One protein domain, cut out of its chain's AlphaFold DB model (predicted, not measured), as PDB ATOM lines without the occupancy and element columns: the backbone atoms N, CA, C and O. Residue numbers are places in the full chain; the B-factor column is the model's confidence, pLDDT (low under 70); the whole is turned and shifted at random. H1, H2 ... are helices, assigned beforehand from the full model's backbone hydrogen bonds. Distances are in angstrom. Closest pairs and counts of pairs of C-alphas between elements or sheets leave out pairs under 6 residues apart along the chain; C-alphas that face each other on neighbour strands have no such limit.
ATOM      1  N   ALA A  43     152.895 187.178 201.121       97.62
ATOM      2  CA  ALA A  43     152.096 186.063 200.614       97.62
ATOM      3  C   ALA A  43     151.418 186.396 199.280       97.62
ATOM      4  O   ALA A  43     151.447 185.596 198.341       97.62
ATOM      5  N   TYR A  44     150.876 187.609 199.148       97.38
ATOM      6  CA  TYR A  44     150.326 188.074 197.879       97.38
ATOM      7  C   TYR A  44     151.386 188.156 196.766       97.38
ATOM      8  O   TYR A  44     151.130 187.739 195.633       97.38
ATOM      9  N   ASN A  45     152.589 188.646 197.074       97.00
ATOM     10  CA  ASN A  45     153.699 188.699 196.122       97.00
ATOM     11  C   ASN A  45     154.139 187.300 195.674       97.00
ATOM     12  O   ASN A  45     154.225 187.056 194.468       97.00
ATOM     13  N   TYR A  46     154.310 186.358 196.603       97.44
ATOM     14  CA  TYR A  46     154.650 184.966 196.293       97.44
ATOM     15  C   TYR A  46     153.572 184.305 195.436       97.44
ATOM     16  O   TYR A  46     153.884 183.581 194.490       97.44
ATOM     17  N   TYR A  47     152.294 184.602 195.694       97.44
ATOM     18  CA  TYR A  47     151.186 184.090 194.880       97.44
ATOM     19  C   TYR A  47     151.228 184.639 193.444       97.44
ATOM     20  O   TYR A  47     150.806 183.981 192.492       97.44
ATOM     21  N   ARG A  48     151.772 185.847 193.268       96.44
ATOM     22  CA  ARG A  48     152.032 186.489 191.972       96.44
ATOM     23  C   ARG A  48     153.400 186.118 191.375       96.44
ATOM     24  O   ARG A  48     153.825 186.785 190.434       96.44
ATOM     25  N   ASN A  49     154.059 185.078 191.895       94.75
ATOM     26  CA  ASN A  49     155.399 184.609 191.519       94.75
ATOM     27  C   ASN A  49     156.515 185.649 191.726       94.75
ATOM     28  O   ASN A  49     157.567 185.567 191.106       94.75
ATOM     29  N   ARG A  50     156.299 186.639 192.594       95.19
ATOM     30  CA  ARG A  50     157.305 187.639 192.964       95.19
ATOM     31  C   ARG A  50     157.958 187.221 194.279       95.19
ATOM     32  O   ARG A  50     157.567 187.712 195.332       95.19
ATOM     33  N   THR A  51     158.883 186.274 194.204       95.62
ATOM     34  CA  THR A  51     159.554 185.681 195.371       95.62
ATOM     35  C   THR A  51     160.892 186.356 195.678       95.62
ATOM     36  O   THR A  51     161.392 187.170 194.891       95.62
ATOM     37  N   ASP A  52     161.502 185.993 196.808       96.00
ATOM     38  CA  ASP A  52     162.750 186.597 197.295       96.00
ATOM     39  C   ASP A  52     163.942 186.351 196.374       96.00
ATOM     40  O   ASP A  52     164.914 187.107 196.408       96.00
ATOM     41  N   ILE A  53     163.862 185.360 195.478       96.00
ATOM     42  CA  ILE A  53     164.905 185.101 194.482       96.00
ATOM     43  C   ILE A  53     165.197 186.326 193.603       96.00
ATOM     44  O   ILE A  53     166.315 186.488 193.113       96.00
ATOM     45  N   ARG A  54     164.235 187.252 193.461       94.50
ATOM     46  CA  ARG A  54     164.430 188.552 192.795       94.50
ATOM     47  C   ARG A  54     165.538 189.388 193.422       94.50
ATOM     48  O   ARG A  54     166.201 190.151 192.720       94.50
ATOM     49  N   ASN A  55     165.737 189.232 194.725       93.88
ATOM     50  CA  ASN A  55     166.724 189.967 195.501       93.88
ATOM     51  C   ASN A  55     168.109 189.306 195.466       93.88
ATOM     52  O   ASN A  55     169.065 189.911 195.947       93.88
ATOM     53  N   LYS A  56     168.254 188.115 194.864       93.31
ATOM     54  CA  LYS A  56     169.554 187.457 194.685       93.31
ATOM     55  C   LYS A  56     170.509 188.356 193.895       93.31
ATOM     56  O   LYS A  56     170.192 188.835 192.796       93.31
ATOM     57  N   LYS A  57     171.697 188.573 194.452       91.69
ATOM     58  CA  LYS A  57     172.787 189.345 193.852       91.69
ATOM     59  C   LYS A  57     174.062 188.514 193.859       91.69
ATOM     60  O   LYS A  57     174.257 187.682 194.739       91.69
ATOM     61  N   VAL A  58     174.893 188.749 192.857       88.94
ATOM     62  CA  VAL A  58     176.247 188.215 192.757       88.94
ATOM     63  C   VAL A  58     177.145 189.428 192.573       88.94
ATOM     64  O   VAL A  58     176.960 190.169 191.613       88.94
ATOM     65  N   ASP A  59     178.080 189.646 193.496       87.44
ATOM     66  CA  ASP A  59     178.911 190.864 193.558       87.44
ATOM     67  C   ASP A  59     180.078 190.862 192.553       87.44
ATOM     68  O   ASP A  59     181.047 191.603 192.689       87.44
ATOM     69  N   VAL A  60     180.017 189.982 191.554       86.12
ATOM     70  CA  VAL A  60     181.081 189.758 190.580       86.12
ATOM     71  C   VAL A  60     180.491 189.890 189.183       86.12
ATOM     72  O   VAL A  60     179.753 189.010 188.745       86.12
ATOM     73  N   ASP A  61     180.862 190.957 188.476       82.75
ATOM     74  CA  ASP A  61     180.262 191.345 187.188       82.75
ATOM     75  C   ASP A  61     180.342 190.267 186.100       82.75
ATOM     76  O   ASP A  61     179.462 190.171 185.247       82.75
ATOM     77  N   TRP A  62     181.391 189.438 186.105       80.81
ATOM     78  CA  TRP A  62     181.568 188.396 185.091       80.81
ATOM     79  C   TRP A  62     180.787 187.111 185.388       80.81
ATOM     80  O   TRP A  62     180.702 186.246 184.509       80.81
ATOM     81  N   ARG A  63     180.228 186.950 186.593       86.19
ATOM     82  CA  ARG A  63     179.447 185.766 186.966       86.19
ATOM     83  C   ARG A  63     177.995 185.899 186.544       86.19
ATOM     84  O   ARG A  63     177.424 186.987 186.521       86.19
ATOM     85  N   THR A  64     177.386 184.767 186.224       91.00
ATOM     86  CA  THR A  64     175.956 184.736 185.913       91.00
ATOM     87  C   THR A  64     175.142 184.973 187.191       91.00
ATOM     88  O   THR A  64     175.540 184.566 188.283       91.00
ATOM     89  N   ASN A  65     174.012 185.679 187.072       93.44
ATOM     90  CA  ASN A  65     173.090 185.932 188.181       93.44
ATOM     91  C   ASN A  65     171.647 185.572 187.803       93.44
ATOM     92  O   ASN A  65     170.755 186.419 187.723       93.44
ATOM     93  N   SER A  66     171.430 184.288 187.562       93.81
ATOM     94  CA  SER A  66     170.133 183.693 187.274       93.81
ATOM     95  C   SER A  66     169.206 183.854 188.474       93.81
ATOM     96  O   SER A  66     169.626 183.752 189.632       93.81
ATOM     97  N   ARG A  67     167.930 184.109 188.184       95.00
ATOM     98  CA  ARG A  67     166.851 184.266 189.164       95.00
ATOM     99  C   ARG A  67     165.637 183.491 188.670       95.00
ATOM    100  O   ARG A  67     164.813 184.020 187.927       95.00
ATOM    101  N   ILE A  68     165.579 182.210 189.010       93.94
ATOM    102  CA  ILE A  68     164.525 181.313 188.540       93.94
ATOM    103  C   ILE A  68     163.337 181.402 189.495       93.94
ATOM    104  O   ILE A  68     163.382 180.928 190.629       93.94
ATOM    105  N   GLU A  69     162.255 182.002 189.009       93.44
ATOM    106  CA  GLU A  69     160.993 182.135 189.733       93.44
ATOM    107  C   GLU A  69     160.077 180.956 189.425       93.44
ATOM    108  O   GLU A  69     159.720 180.704 188.273       93.44
ATOM    109  N   LEU A  70     159.645 180.253 190.469       92.75
ATOM    110  CA  LEU A  70     158.709 179.141 190.346       92.75
ATOM    111  C   LEU A  70     157.406 179.461 191.064       92.75
ATOM    112  O   LEU A  70     157.411 179.842 192.234       92.75
ATOM    113  N   GLY A  71     156.276 179.202 190.406       94.94
ATOM    114  CA  GLY A  71     154.940 179.371 190.986       94.94
ATOM    115  C   GLY A  71     154.533 178.287 191.986       94.94
ATOM    116  O   GLY A  71     153.385 177.846 191.973       94.94
ATOM    117  N   LEU A  72     155.461 177.835 192.838       96.31
ATOM    118  CA  LEU A  72     155.225 176.780 193.831       96.31
ATOM    119  C   LEU A  72     154.163 177.203 194.845       96.31
ATOM    120  O   LEU A  72     153.205 176.467 195.070       96.31
ATOM    121  N   PHE A  73     154.277 178.416 195.393       97.75
ATOM    122  CA  PHE A  73     153.304 178.920 196.362       97.75
ATOM    123  C   PHE A  73     151.900 179.020 195.754       97.75
ATOM    124  O   PHE A  73     150.933 178.512 196.321       97.75
ATOM    125  N   LYS A  74     151.797 179.595 194.548       97.56
ATOM    126  CA  LYS A  74     150.543 179.660 193.789       97.56
ATOM    127  C   LYS A  74     149.919 178.277 193.603       97.56
ATOM    128  O   LYS A  74     148.726 178.122 193.843       97.56
ATOM    129  N   LYS A  75     150.721 177.280 193.214       97.38
ATOM    130  CA  LYS A  75     150.265 175.896 193.032       97.38
ATOM    131  C   LYS A  75     149.695 175.309 194.326       97.38
ATOM    132  O   LYS A  75     148.615 174.730 194.282       97.38
ATOM    133  N   LEU A  76     150.379 175.479 195.460       97.38
ATOM    134  CA  LEU A  76     149.924 174.969 196.761       97.38
ATOM    135  C   LEU A  76     148.607 175.619 197.205       97.38
ATOM    136  O   LEU A  76     147.679 174.922 197.618       97.38
ATOM    137  N   VAL A  77     148.502 176.945 197.074       97.75
ATOM    138  CA  VAL A  77     147.274 177.689 197.397       97.75
ATOM    139  C   VAL A  77     146.121 177.235 196.502       97.75
ATOM    140  O   VAL A  77     145.060 176.876 197.010       97.75
ATOM    141  N   ASP A  78     146.322 177.205 195.182       97.19
ATOM    142  CA  ASP A  78     145.272 176.834 194.228       97.19
ATOM    143  C   ASP A  78     144.837 175.370 194.405       97.19
ATOM    144  O   ASP A  78     143.647 175.080 194.308       97.19
ATOM    145  N   GLN A  79     145.758 174.456 194.737       97.12
ATOM    146  CA  GLN A  79     145.429 173.062 195.042       97.12
ATOM    147  C   GLN A  79     144.565 172.949 196.303       97.12
ATOM    148  O   GLN A  79     143.545 172.260 196.289       97.12
ATOM    149  N   LYS A  80     144.942 173.639 197.387       96.12
ATOM    150  CA  LYS A  80     144.198 173.585 198.652       96.12
ATOM    151  C   LYS A  80     142.802 174.190 198.511       96.12
ATOM    152  O   LYS A  80     141.822 173.577 198.923       96.12
ATOM    153  N   VAL A  81     142.701 175.356 197.873       96.06
ATOM    154  CA  VAL A  81     141.418 176.015 197.578       96.06
ATOM    155  C   VAL A  81     140.582 175.168 196.621       96.06
ATOM    156  O   VAL A  81     139.385 175.004 196.832       96.06
ATOM    157  N   GLY A  82     141.202 174.606 195.583       95.00
ATOM    158  CA  GLY A  82     140.534 173.733 194.623       95.00
ATOM    159  C   GLY A  82     139.926 172.501 195.285       95.00
ATOM    160  O   GLY A  82     138.809 172.135 194.948       95.00
ATOM    161  N   TYR A  83     140.618 171.911 196.262       94.62
ATOM    162  CA  TYR A  83     140.097 170.792 197.044       94.62
ATOM    163  C   TYR A  83     138.937 171.210 197.962       94.62
ATOM    164  O   TYR A  83     137.868 170.603 197.901       94.62
ATOM    165  N   LEU A  84     139.122 172.268 198.764       91.62
ATOM    166  CA  LEU A  84     138.119 172.748 199.729       91.62
ATOM    167  C   LEU A  84     136.807 173.179 199.061       91.62
ATOM    168  O   LEU A  84     135.735 172.903 199.581       91.62
ATOM    169  N   PHE A  85     136.901 173.819 197.896       91.69
ATOM    170  CA  PHE A  85     135.756 174.313 197.127       91.69
ATOM    171  C   PHE A  85     135.528 173.486 195.854       91.69
ATOM    172  O   PHE A  85     135.118 174.026 194.823       91.69
ATOM    173  N   SER A  86     135.864 172.191 195.899       90.19
ATOM    174  CA  SER A  86     135.655 171.256 194.781       90.19
ATOM    175  C   SER A  86     134.180 170.937 194.561       90.19
ATOM    176  O   SER A  86     133.768 170.673 193.434       90.19
ATOM    177  N   LYS A  87     133.386 170.973 195.635       89.56
ATOM    178  CA  LYS A  87     131.942 170.756 195.624       89.56
ATOM    179  C   LYS A  87     131.242 171.976 196.198       89.56
ATOM    180  O   LYS A  87     131.749 172.607 197.126       89.56
ATOM    181  N   GLN A  88     130.082 172.294 195.638       86.19
ATOM    182  CA  GLN A  88     129.216 173.322 196.197       86.19
ATOM    183  C   GLN A  88     128.658 172.845 197.549       86.19
ATOM    184  O   GLN A  88     128.357 171.654 197.692       86.19
ATOM    185  N   PRO A  89     128.556 173.734 198.550       85.19
ATOM    186  CA  PRO A  89     127.944 173.394 199.824       85.19
ATOM    187  C   PRO A  89     126.434 173.199 199.650       85.19
ATOM    188  O   PRO A  89     125.784 173.964 198.945       85.19
ATOM    189  N   THR A  90     125.868 172.208 200.333       84.31
ATOM    190  CA  THR A  90     124.414 172.077 200.466       84.31
ATOM    191  C   THR A  90     123.963 172.941 201.637       84.31
ATOM    192  O   THR A  90     124.363 172.693 202.774       84.31
ATOM    193  N   ILE A  91     123.161 173.965 201.356       84.81
ATOM    194  CA  ILE A  91     122.584 174.859 202.363       84.81
ATOM    195  C   ILE A  91     121.086 174.592 202.371       84.81
ATOM    196  O   ILE A  91     120.429 174.786 201.355       84.81
ATOM    197  N   SER A  92     120.560 174.131 203.499       82.56
ATOM    198  CA  SER A  92     119.146 173.798 203.659       82.56
ATOM    199  C   SER A  92     118.593 174.451 204.914       82.56
ATOM    200  O   SER A  92     119.286 174.534 205.929       82.56
ATOM    201  N   LEU A  93     117.332 174.863 204.863       80.56
ATOM    202  CA  LEU A  93     116.602 175.391 206.010       80.56
ATOM    203  C   LEU A  93     115.253 174.682 206.097       80.56
ATOM    204  O   LEU A  93     114.600 174.473 205.080       80.56
ATOM    205  N   GLU A  94     114.859 174.268 207.296       77.50
ATOM    206  CA  GLU A  94     113.645 173.472 207.494       77.50
ATOM    207  C   GLU A  94     112.384 174.267 207.081       77.50
ATOM    208  O   GLU A  94     112.111 175.334 207.631       77.50
ATOM    209  N   GLY A  95     111.624 173.762 206.094       67.75
ATOM    210  CA  GLY A  95     110.359 174.343 205.600       67.75
ATOM    211  C   GLY A  95     110.216 174.361 204.064       67.75
ATOM    212  O   GLY A  95     111.204 174.278 203.349       67.75
ATOM    213  N   GLU A  96     108.989 174.473 203.529       59.09
ATOM    214  CA  GLU A  96     108.713 174.416 202.069       59.09
ATOM    215  C   GLU A  96     109.120 175.678 201.282       59.09
ATOM    216  O   GLU A  96     109.398 175.595 200.091       59.09
ATOM    217  N   LYS A  97     109.148 176.860 201.912       60.19
ATOM    218  CA  LYS A  97     109.404 178.152 201.234       60.19
ATOM    219  C   LYS A  97     110.863 178.622 201.293       60.19
ATOM    220  O   LYS A  97     111.145 179.781 201.001       60.19
ATOM    221  N   SER A  98     111.782 177.769 201.732       72.31
ATOM    222  CA  SER A  98     113.129 178.189 202.126       72.31
ATOM    223  C   SER A  98     114.197 177.930 201.063       72.31
ATOM    224  O   SER A  98     115.097 178.755 200.921       72.31
ATOM    225  N   GLN A  99     114.104 176.835 200.302       82.12
ATOM    226  CA  GLN A  99     115.203 176.406 199.432       82.12
ATOM    227  C   GLN A  99     115.383 177.315 198.211       82.12
ATOM    228  O   GLN A  99     116.488 177.789 197.991       82.12
ATOM    229  N   ASP A 100     114.307 177.661 197.498       83.69
ATOM    230  CA  ASP A 100     114.390 178.558 196.332       83.69
ATOM    231  C   ASP A 100     114.971 179.933 196.705       83.69
ATOM    232  O   ASP A 100     115.750 180.529 195.960       83.69
ATOM    233  N   PHE A 101     114.624 180.439 197.894       84.50
ATOM    234  CA  PHE A 101     115.199 181.676 198.419       84.50
ATOM    235  C   PHE A 101     116.689 181.509 198.727       84.50
ATOM    236  O   PHE A 101     117.490 182.350 198.318       84.50
ATOM    237  N   LEU A 102     117.078 180.429 199.408       85.62
ATOM    238  CA  LEU A 102     118.484 180.144 199.691       85.62
ATOM    239  C   LEU A 102     119.302 180.009 198.408       85.62
ATOM    240  O   LEU A 102     120.364 180.615 198.320       85.62
ATOM    241  N   ASP A 103     118.790 179.299 197.409       85.38
ATOM    242  CA  ASP A 103     119.454 179.106 196.122       85.38
ATOM    243  C   ASP A 103     119.573 180.434 195.352       85.38
ATOM    244  O   ASP A 103     120.571 180.672 194.674       85.38
ATOM    245  N   SER A 104     118.607 181.351 195.515       87.00
ATOM    246  CA  SER A 104     118.689 182.706 194.947       87.00
ATOM    247  C   SER A 104     119.746 183.594 195.623       87.00
ATOM    248  O   SER A 104     120.325 184.475 194.985       87.00
ATOM    249  N   VAL A 105     120.006 183.376 196.917       88.50
ATOM    250  CA  VAL A 105     121.012 184.123 197.685       88.50
ATOM    251  C   VAL A 105     122.403 183.533 197.458       88.50
ATOM    252  O   VAL A 105     123.331 184.268 197.124       88.50
ATOM    253  N   PHE A 106     122.541 182.216 197.620       89.94
ATOM    254  CA  PHE A 106     123.769 181.436 197.455       89.94
ATOM    255  C   PHE A 106     123.949 180.949 196.019       89.94
ATOM    256  O   PHE A 106     124.266 179.788 195.762       89.94
ATOM    257  N   ASP A 107     123.782 181.877 195.087       91.25
ATOM    258  CA  ASP A 107     124.021 181.642 193.676       91.25
ATOM    259  C   ASP A 107     125.519 181.509 193.348       91.25
ATOM    260  O   ASP A 107     126.410 181.638 194.198       91.25
ATOM    261  N   GLU A 108     125.811 181.238 192.076       92.00
ATOM    262  CA  GLU A 108     127.179 181.051 191.586       92.00
ATOM    263  C   GLU A 108     128.091 182.253 191.900       92.00
ATOM    264  O   GLU A 108     129.253 182.062 192.272       92.00
ATOM    265  N   ASP A 109     127.562 183.478 191.837       92.94
ATOM    266  CA  ASP A 109     128.302 184.710 192.121       92.94
ATOM    267  C   ASP A 109     128.712 184.802 193.598       92.94
ATOM    268  O   ASP A 109     129.882 185.081 193.921       92.94
ATOM    269  N   LEU A 110     127.775 184.551 194.523       93.56
ATOM    270  CA  LEU A 110     128.082 184.568 195.952       93.56
ATOM    271  C   LEU A 110     129.041 183.427 196.320       93.56
ATOM    272  O   LEU A 110     130.018 183.654 197.041       93.56
ATOM    273  N   LEU A 111     128.831 182.224 195.780       93.69
ATOM    274  CA  LEU A 111     129.718 181.077 196.004       93.69
ATOM    275  C   LEU A 111     131.129 181.319 195.444       93.69
ATOM    276  O   LEU A 111     132.125 180.985 196.095       93.69
ATOM    277  N   SER A 112     131.246 181.962 194.279       94.81
ATOM    278  CA  SER A 112     132.526 182.392 193.703       94.81
ATOM    279  C   SER A 112     133.240 183.401 194.610       94.81
ATOM    280  O   SER A 112     134.449 183.301 194.857       94.81
ATOM    281  N   THR A 113     132.484 184.326 195.202       96.25
ATOM    282  CA  THR A 113     133.009 185.288 196.178       96.25
ATOM    283  C   THR A 113     133.502 184.594 197.448       96.25
ATOM    284  O   THR A 113     134.609 184.883 197.907       96.25
ATOM    285  N   ILE A 114     132.750 183.624 197.977       95.75
ATOM    286  CA  ILE A 114     133.154 182.802 199.129       95.75
ATOM    287  C   ILE A 114     134.435 182.016 198.818       95.75
ATOM    288  O   ILE A 114     135.363 181.998 199.626       95.75
ATOM    289  N   LYS A 115     134.556 181.436 197.618       96.06
ATOM    290  CA  LYS A 115     135.791 180.768 197.174       96.06
ATOM    291  C   LYS A 115     136.973 181.740 197.100       96.06
ATOM    292  O   LYS A 115     138.092 181.396 197.487       96.06
ATOM    293  N   SER A 116     136.740 182.967 196.631       96.94
ATOM    294  CA  SER A 116     137.749 184.035 196.590       96.94
ATOM    295  C   SER A 116     138.188 184.482 197.990       96.94
ATOM    296  O   SER A 116     139.380 184.707 198.209       96.94
ATOM    297  N   LEU A 117     137.251 184.557 198.943       97.75
ATOM    298  CA  LEU A 117     137.514 184.798 200.366       97.75
ATOM    299  C   LEU A 117     138.337 183.660 200.975       97.75
ATOM    300  O   LEU A 117     139.369 183.915 201.586       97.75
ATOM    301  N   GLY A 118     137.957 182.404 200.728       96.81
ATOM    302  CA  GLY A 118     138.703 181.236 201.195       96.81
ATOM    303  C   GLY A 118     140.130 181.186 200.649       96.81
ATOM    304  O   GLY A 118     141.071 180.894 201.381       96.81
ATOM    305  N   LYS A 119     140.329 181.549 199.378       97.88
ATOM    306  CA  LYS A 119     141.668 181.692 198.791       97.88
ATOM    307  C   LYS A 119     142.502 182.764 199.475       97.88
ATOM    308  O   LYS A 119     143.690 182.555 199.715       97.88
ATOM    309  N   GLU A 120     141.896 183.908 199.760       98.06
ATOM    310  CA  GLU A 120     142.573 184.985 200.470       98.06
ATOM    311  C   GLU A 120     142.920 184.577 201.902       98.06
ATOM    312  O   GLU A 120     144.052 184.800 202.314       98.06
ATOM    313  N   ALA A 121     142.032 183.858 202.592       97.62
ATOM    314  CA  ALA A 121     142.296 183.304 203.913       97.62
ATOM    315  C   ALA A 121     143.467 182.311 203.889       97.62
ATOM    316  O   ALA A 121     144.390 182.442 204.679       97.62
ATOM    317  N   VAL A 122     143.506 181.361 202.948       97.69
ATOM    318  CA  VAL A 122     144.639 180.416 202.827       97.69
ATOM    319  C   VAL A 122     145.963 181.153 202.592       97.69
ATOM    320  O   VAL A 122     147.004 180.757 203.116       97.69
ATOM    321  N   MET A 123     145.937 182.228 201.806       97.12
ATOM    322  CA  MET A 123     147.123 183.012 201.474       97.12
ATOM    323  C   MET A 123     147.586 183.904 202.636       97.12
ATOM    324  O   MET A 123     148.772 183.915 202.944       97.12
ATOM    325  N   LYS A 124     146.666 184.642 203.262       97.38
ATOM    326  CA  LYS A 124     146.937 185.719 204.232       97.38
ATOM    327  C   LYS A 124     146.642 185.343 205.689       97.38
ATOM    328  O   LYS A 124     146.915 186.140 206.574       97.38
ATOM    329  N   ASN A 256     164.513 178.074 199.366       97.44
ATOM    330  CA  ASN A 256     165.651 177.176 199.252       97.44
ATOM    331  C   ASN A 256     165.688 176.480 197.883       97.44
ATOM    332  O   ASN A 256     166.731 176.483 197.230       97.44
ATOM    333  N   ILE A 257     164.553 175.959 197.406       97.31
ATOM    334  CA  ILE A 257     164.456 175.328 196.080       97.31
ATOM    335  C   ILE A 257     164.822 176.328 194.978       97.31
ATOM    336  O   ILE A 257     165.648 176.027 194.115       97.31
ATOM    337  N   GLN A 258     164.244 177.531 195.003       97.31
ATOM    338  CA  GLN A 258     164.515 178.552 193.987       97.31
ATOM    339  C   GLN A 258     165.974 179.021 194.004       97.31
ATOM    340  O   GLN A 258     166.568 179.225 192.939       97.31
ATOM    341  N   LEU A 259     166.574 179.153 195.190       96.94
ATOM    342  CA  LEU A 259     167.981 179.509 195.350       96.94
ATOM    343  C   LEU A 259     168.906 178.422 194.803       96.94
ATOM    344  O   LEU A 259     169.843 178.745 194.072       96.94
ATOM    345  N   GLN A 260     168.641 177.151 195.113       96.69
ATOM    346  CA  GLN A 260     169.428 176.033 194.592       96.69
ATOM    347  C   GLN A 260     169.336 175.957 193.067       96.69
ATOM    348  O   GLN A 260     170.359 175.874 192.395       96.69
ATOM    349  N   MET A 261     168.131 176.052 192.500       96.50
ATOM    350  CA  MET A 261     167.945 175.999 191.046       96.50
ATOM    351  C   MET A 261     168.635 177.166 190.339       96.50
ATOM    352  O   MET A 261     169.286 176.963 189.317       96.50
ATOM    353  N   SER A 262     168.548 178.368 190.907       96.38
ATOM    354  CA  SER A 262     169.217 179.551 190.361       96.38
ATOM    355  C   SER A 262     170.740 179.444 190.451       96.38
ATOM    356  O   SER A 262     171.427 179.735 189.479       96.38
ATOM    357  N   THR A 263     171.268 178.977 191.585       94.75
ATOM    358  CA  THR A 263     172.712 178.760 191.779       94.75
ATOM    359  C   THR A 263     173.243 177.678 190.837       94.75
ATOM    360  O   THR A 263     174.295 177.855 190.229       94.75
ATOM    361  N   ASN A 264     172.503 176.585 190.648       95.12
ATOM    362  CA  ASN A 264     172.878 175.531 189.705       95.12
ATOM    363  C   ASN A 264     172.874 176.040 188.257       95.12
ATOM    364  O   ASN A 264     173.773 175.703 187.490       95.12
ATOM    365  N   ALA A 265     171.900 176.875 187.886       95.12
ATOM    366  CA  ALA A 265     171.874 177.511 186.571       95.12
ATOM    367  C   ALA A 265     173.093 178.421 186.352       95.12
ATOM    368  O   ALA A 265     173.695 178.373 185.282       95.12
ATOM    369  N   ASP A 266     173.506 179.175 187.375       93.75
ATOM    370  CA  ASP A 266     174.727 179.987 187.313       93.75
ATOM    371  C   ASP A 266     175.975 179.129 187.139       93.75
ATOM    372  O   ASP A 266     176.789 179.412 186.266       93.75
ATOM    373  N   MET A 267     176.107 178.051 187.917       91.81
ATOM    374  CA  MET A 267     177.239 177.128 187.802       91.81
ATOM    375  C   MET A 267     177.355 176.541 186.394       91.81
ATOM    376  O   MET A 267     178.453 176.491 185.843       91.81
ATOM    377  N   LEU A 268     176.236 176.120 185.799       92.06
ATOM    378  CA  LEU A 268     176.217 175.576 184.441       92.06
ATOM    379  C   LEU A 268     176.549 176.643 183.388       92.06
ATOM    380  O   LEU A 268     177.278 176.356 182.442       92.06
ATOM    381  N   ALA A 269     176.052 177.871 183.559       90.31
ATOM    382  CA  ALA A 269     176.324 178.983 182.647       90.31
ATOM    383  C   ALA A 269     177.772 179.500 182.742       90.31
ATOM    384  O   ALA A 269     178.340 179.944 181.743       90.31
ATOM    385  N   ASP A 270     178.380 179.429 183.927       88.94
ATOM    386  CA  ASP A 270     179.750 179.877 184.180       88.94
ATOM    387  C   ASP A 270     180.798 178.784 183.915       88.94
ATOM    388  O   ASP A 270     181.968 179.109 183.733       88.94
ATOM    389  N   MET A 271     180.405 177.509 183.818       84.94
ATOM    390  CA  MET A 271     181.300 176.381 183.520       84.94
ATOM    391  C   MET A 271     182.237 176.588 182.307       84.94
ATOM    392  O   MET A 271     183.417 176.253 182.426       84.94
ATOM    393  N   PRO A 272     181.799 177.147 181.156       79.81
ATOM    394  CA  PRO A 272     182.697 177.412 180.027       79.81
ATOM    395  C   PRO A 272     183.657 178.599 180.240       79.81
ATOM    396  O   PRO A 272     184.563 178.792 179.429       79.81
ATOM    397  N   LYS A 273     183.504 179.404 181.303       77.44
ATOM    398  CA  LYS A 273     184.386 180.543 181.618       77.44
ATOM    399  C   LYS A 273     185.659 180.037 182.307       77.44
ATOM    400  O   LYS A 273     185.828 180.144 183.519       77.44
ATOM    401  N   LEU A 274     186.559 179.452 181.521       72.19
ATOM    402  CA  LEU A 274     187.859 178.975 181.991       72.19
ATOM    403  C   LEU A 274     188.748 180.158 182.407       72.19
ATOM    404  O   LEU A 274     189.071 181.022 181.594       72.19
ATOM    405  N   ILE A 275     189.178 180.181 183.671       70.56
ATOM    406  CA  ILE A 275     190.197 181.120 184.155       70.56
ATOM    407  C   ILE A 275     191.564 180.470 183.952       70.56
ATOM    408  O   ILE A 275     191.944 179.549 184.678       70.56
ATOM    409  N   TYR A 276     192.317 180.953 182.969       73.38
ATOM    410  CA  TYR A 276     193.699 180.533 182.765       73.38
ATOM    411  C   TYR A 276     194.615 181.290 183.729       73.38
ATOM    412  O   TYR A 276     194.764 182.506 183.636       73.38
ATOM    413  N   VAL A 277     195.250 180.566 184.653       76.56
ATOM    414  CA  VAL A 277     196.304 181.113 185.517       76.56
ATOM    415  C   VAL A 277     197.650 180.688 184.942       76.56
ATOM    416  O   VAL A 277     198.088 179.556 185.142       76.56
ATOM    417  N   LEU A 278     198.305 181.591 184.213       77.00
ATOM    418  CA  LEU A 278     199.658 181.364 183.711       77.00
ATOM    419  C   LEU A 278     200.656 181.481 184.869       77.00
ATOM    420  O   LEU A 278     200.717 182.506 185.548       77.00
ATOM    421  N   LYS A 279     201.444 180.429 185.097       75.81
ATOM    422  CA  LYS A 279     202.569 180.425 186.043       75.81
ATOM    423  C   LYS A 279     203.864 180.256 185.254       75.81
ATOM    424  O   LYS A 279     203.924 179.388 184.391       75.81
ATOM    425  N   ASN A 280     204.884 181.056 185.574       71.62
ATOM    426  CA  ASN A 280     206.208 181.042 184.930       71.62
ATOM    427  C   ASN A 280     206.183 181.323 183.416       71.62
ATOM    428  O   ASN A 280     206.845 180.631 182.648       71.62
ATOM    429  N   TYR A 281     205.424 182.335 182.984       68.25
ATOM    430  CA  TYR A 281     205.543 182.839 181.617       68.25
ATOM    431  C   TYR A 281     206.894 183.566 181.479       68.25
ATOM    432  O   TYR A 281     207.102 184.579 182.149       68.25
ATOM    433  N   GLN A 282     207.814 182.998 180.695       54.03
ATOM    434  CA  GLN A 282     209.061 183.635 180.255       54.03
ATOM    435  C   GLN A 282     208.887 184.180 178.844       54.03
ATOM    436  O   GLN A 282     208.264 183.468 178.024       54.03
TER     437      GLN A 282
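Overview. This is residues 43 to 124 and 256 to 282 of the 282 residues of a protein of Streptococcus sp. (UniProt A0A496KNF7). This is a long thin rod of helices strung along one axis: H5, H3 and short H1 pack together, H4 lies toward one end, H2 and H6 toward the other, where residues 274 to 282 stick out. The 109 printed residues include six named helices, H1 to H6 in chain order: all helix, extended, radius of gyration of the C-alphas 26.0 A, spans 103 by 18 by 16 A.

Along the chain. Find C-alpha 108 at (127.179, 181.051, 191.586); H5 runs 23.9 A to residue 124. H3 is residues 72 to 84, 18.5 A; H1 43 to 47; H4 99 to 105; H2 52 to 55; H6 256 to 270, 20.8 A, ending at (179.750, 179.877, 184.180).

Arrangement. H5 touches H3 residues 77 to 81 alone, closest C-alphas Lys 119 and Val 81, 5.8 A, at a steep tilt of 45 degrees, opposite ways. H1 touches H3 residues 73 to 77 alone, closest C-alphas Tyr 47 and Lys 74, 4.6 A. Every O i to N i+4 pair is within hydrogen-bond range in H1 and H3 to H6; H2 is too short for one.

Size, cuts and confidence. Residues 125 to 255 are cut out, a C-alpha gap of 21.2 A. Links H2 to H3 and H3 to H4 are long. Model pLDDT is under 70 at residues 95 to 97 and 281 to 282.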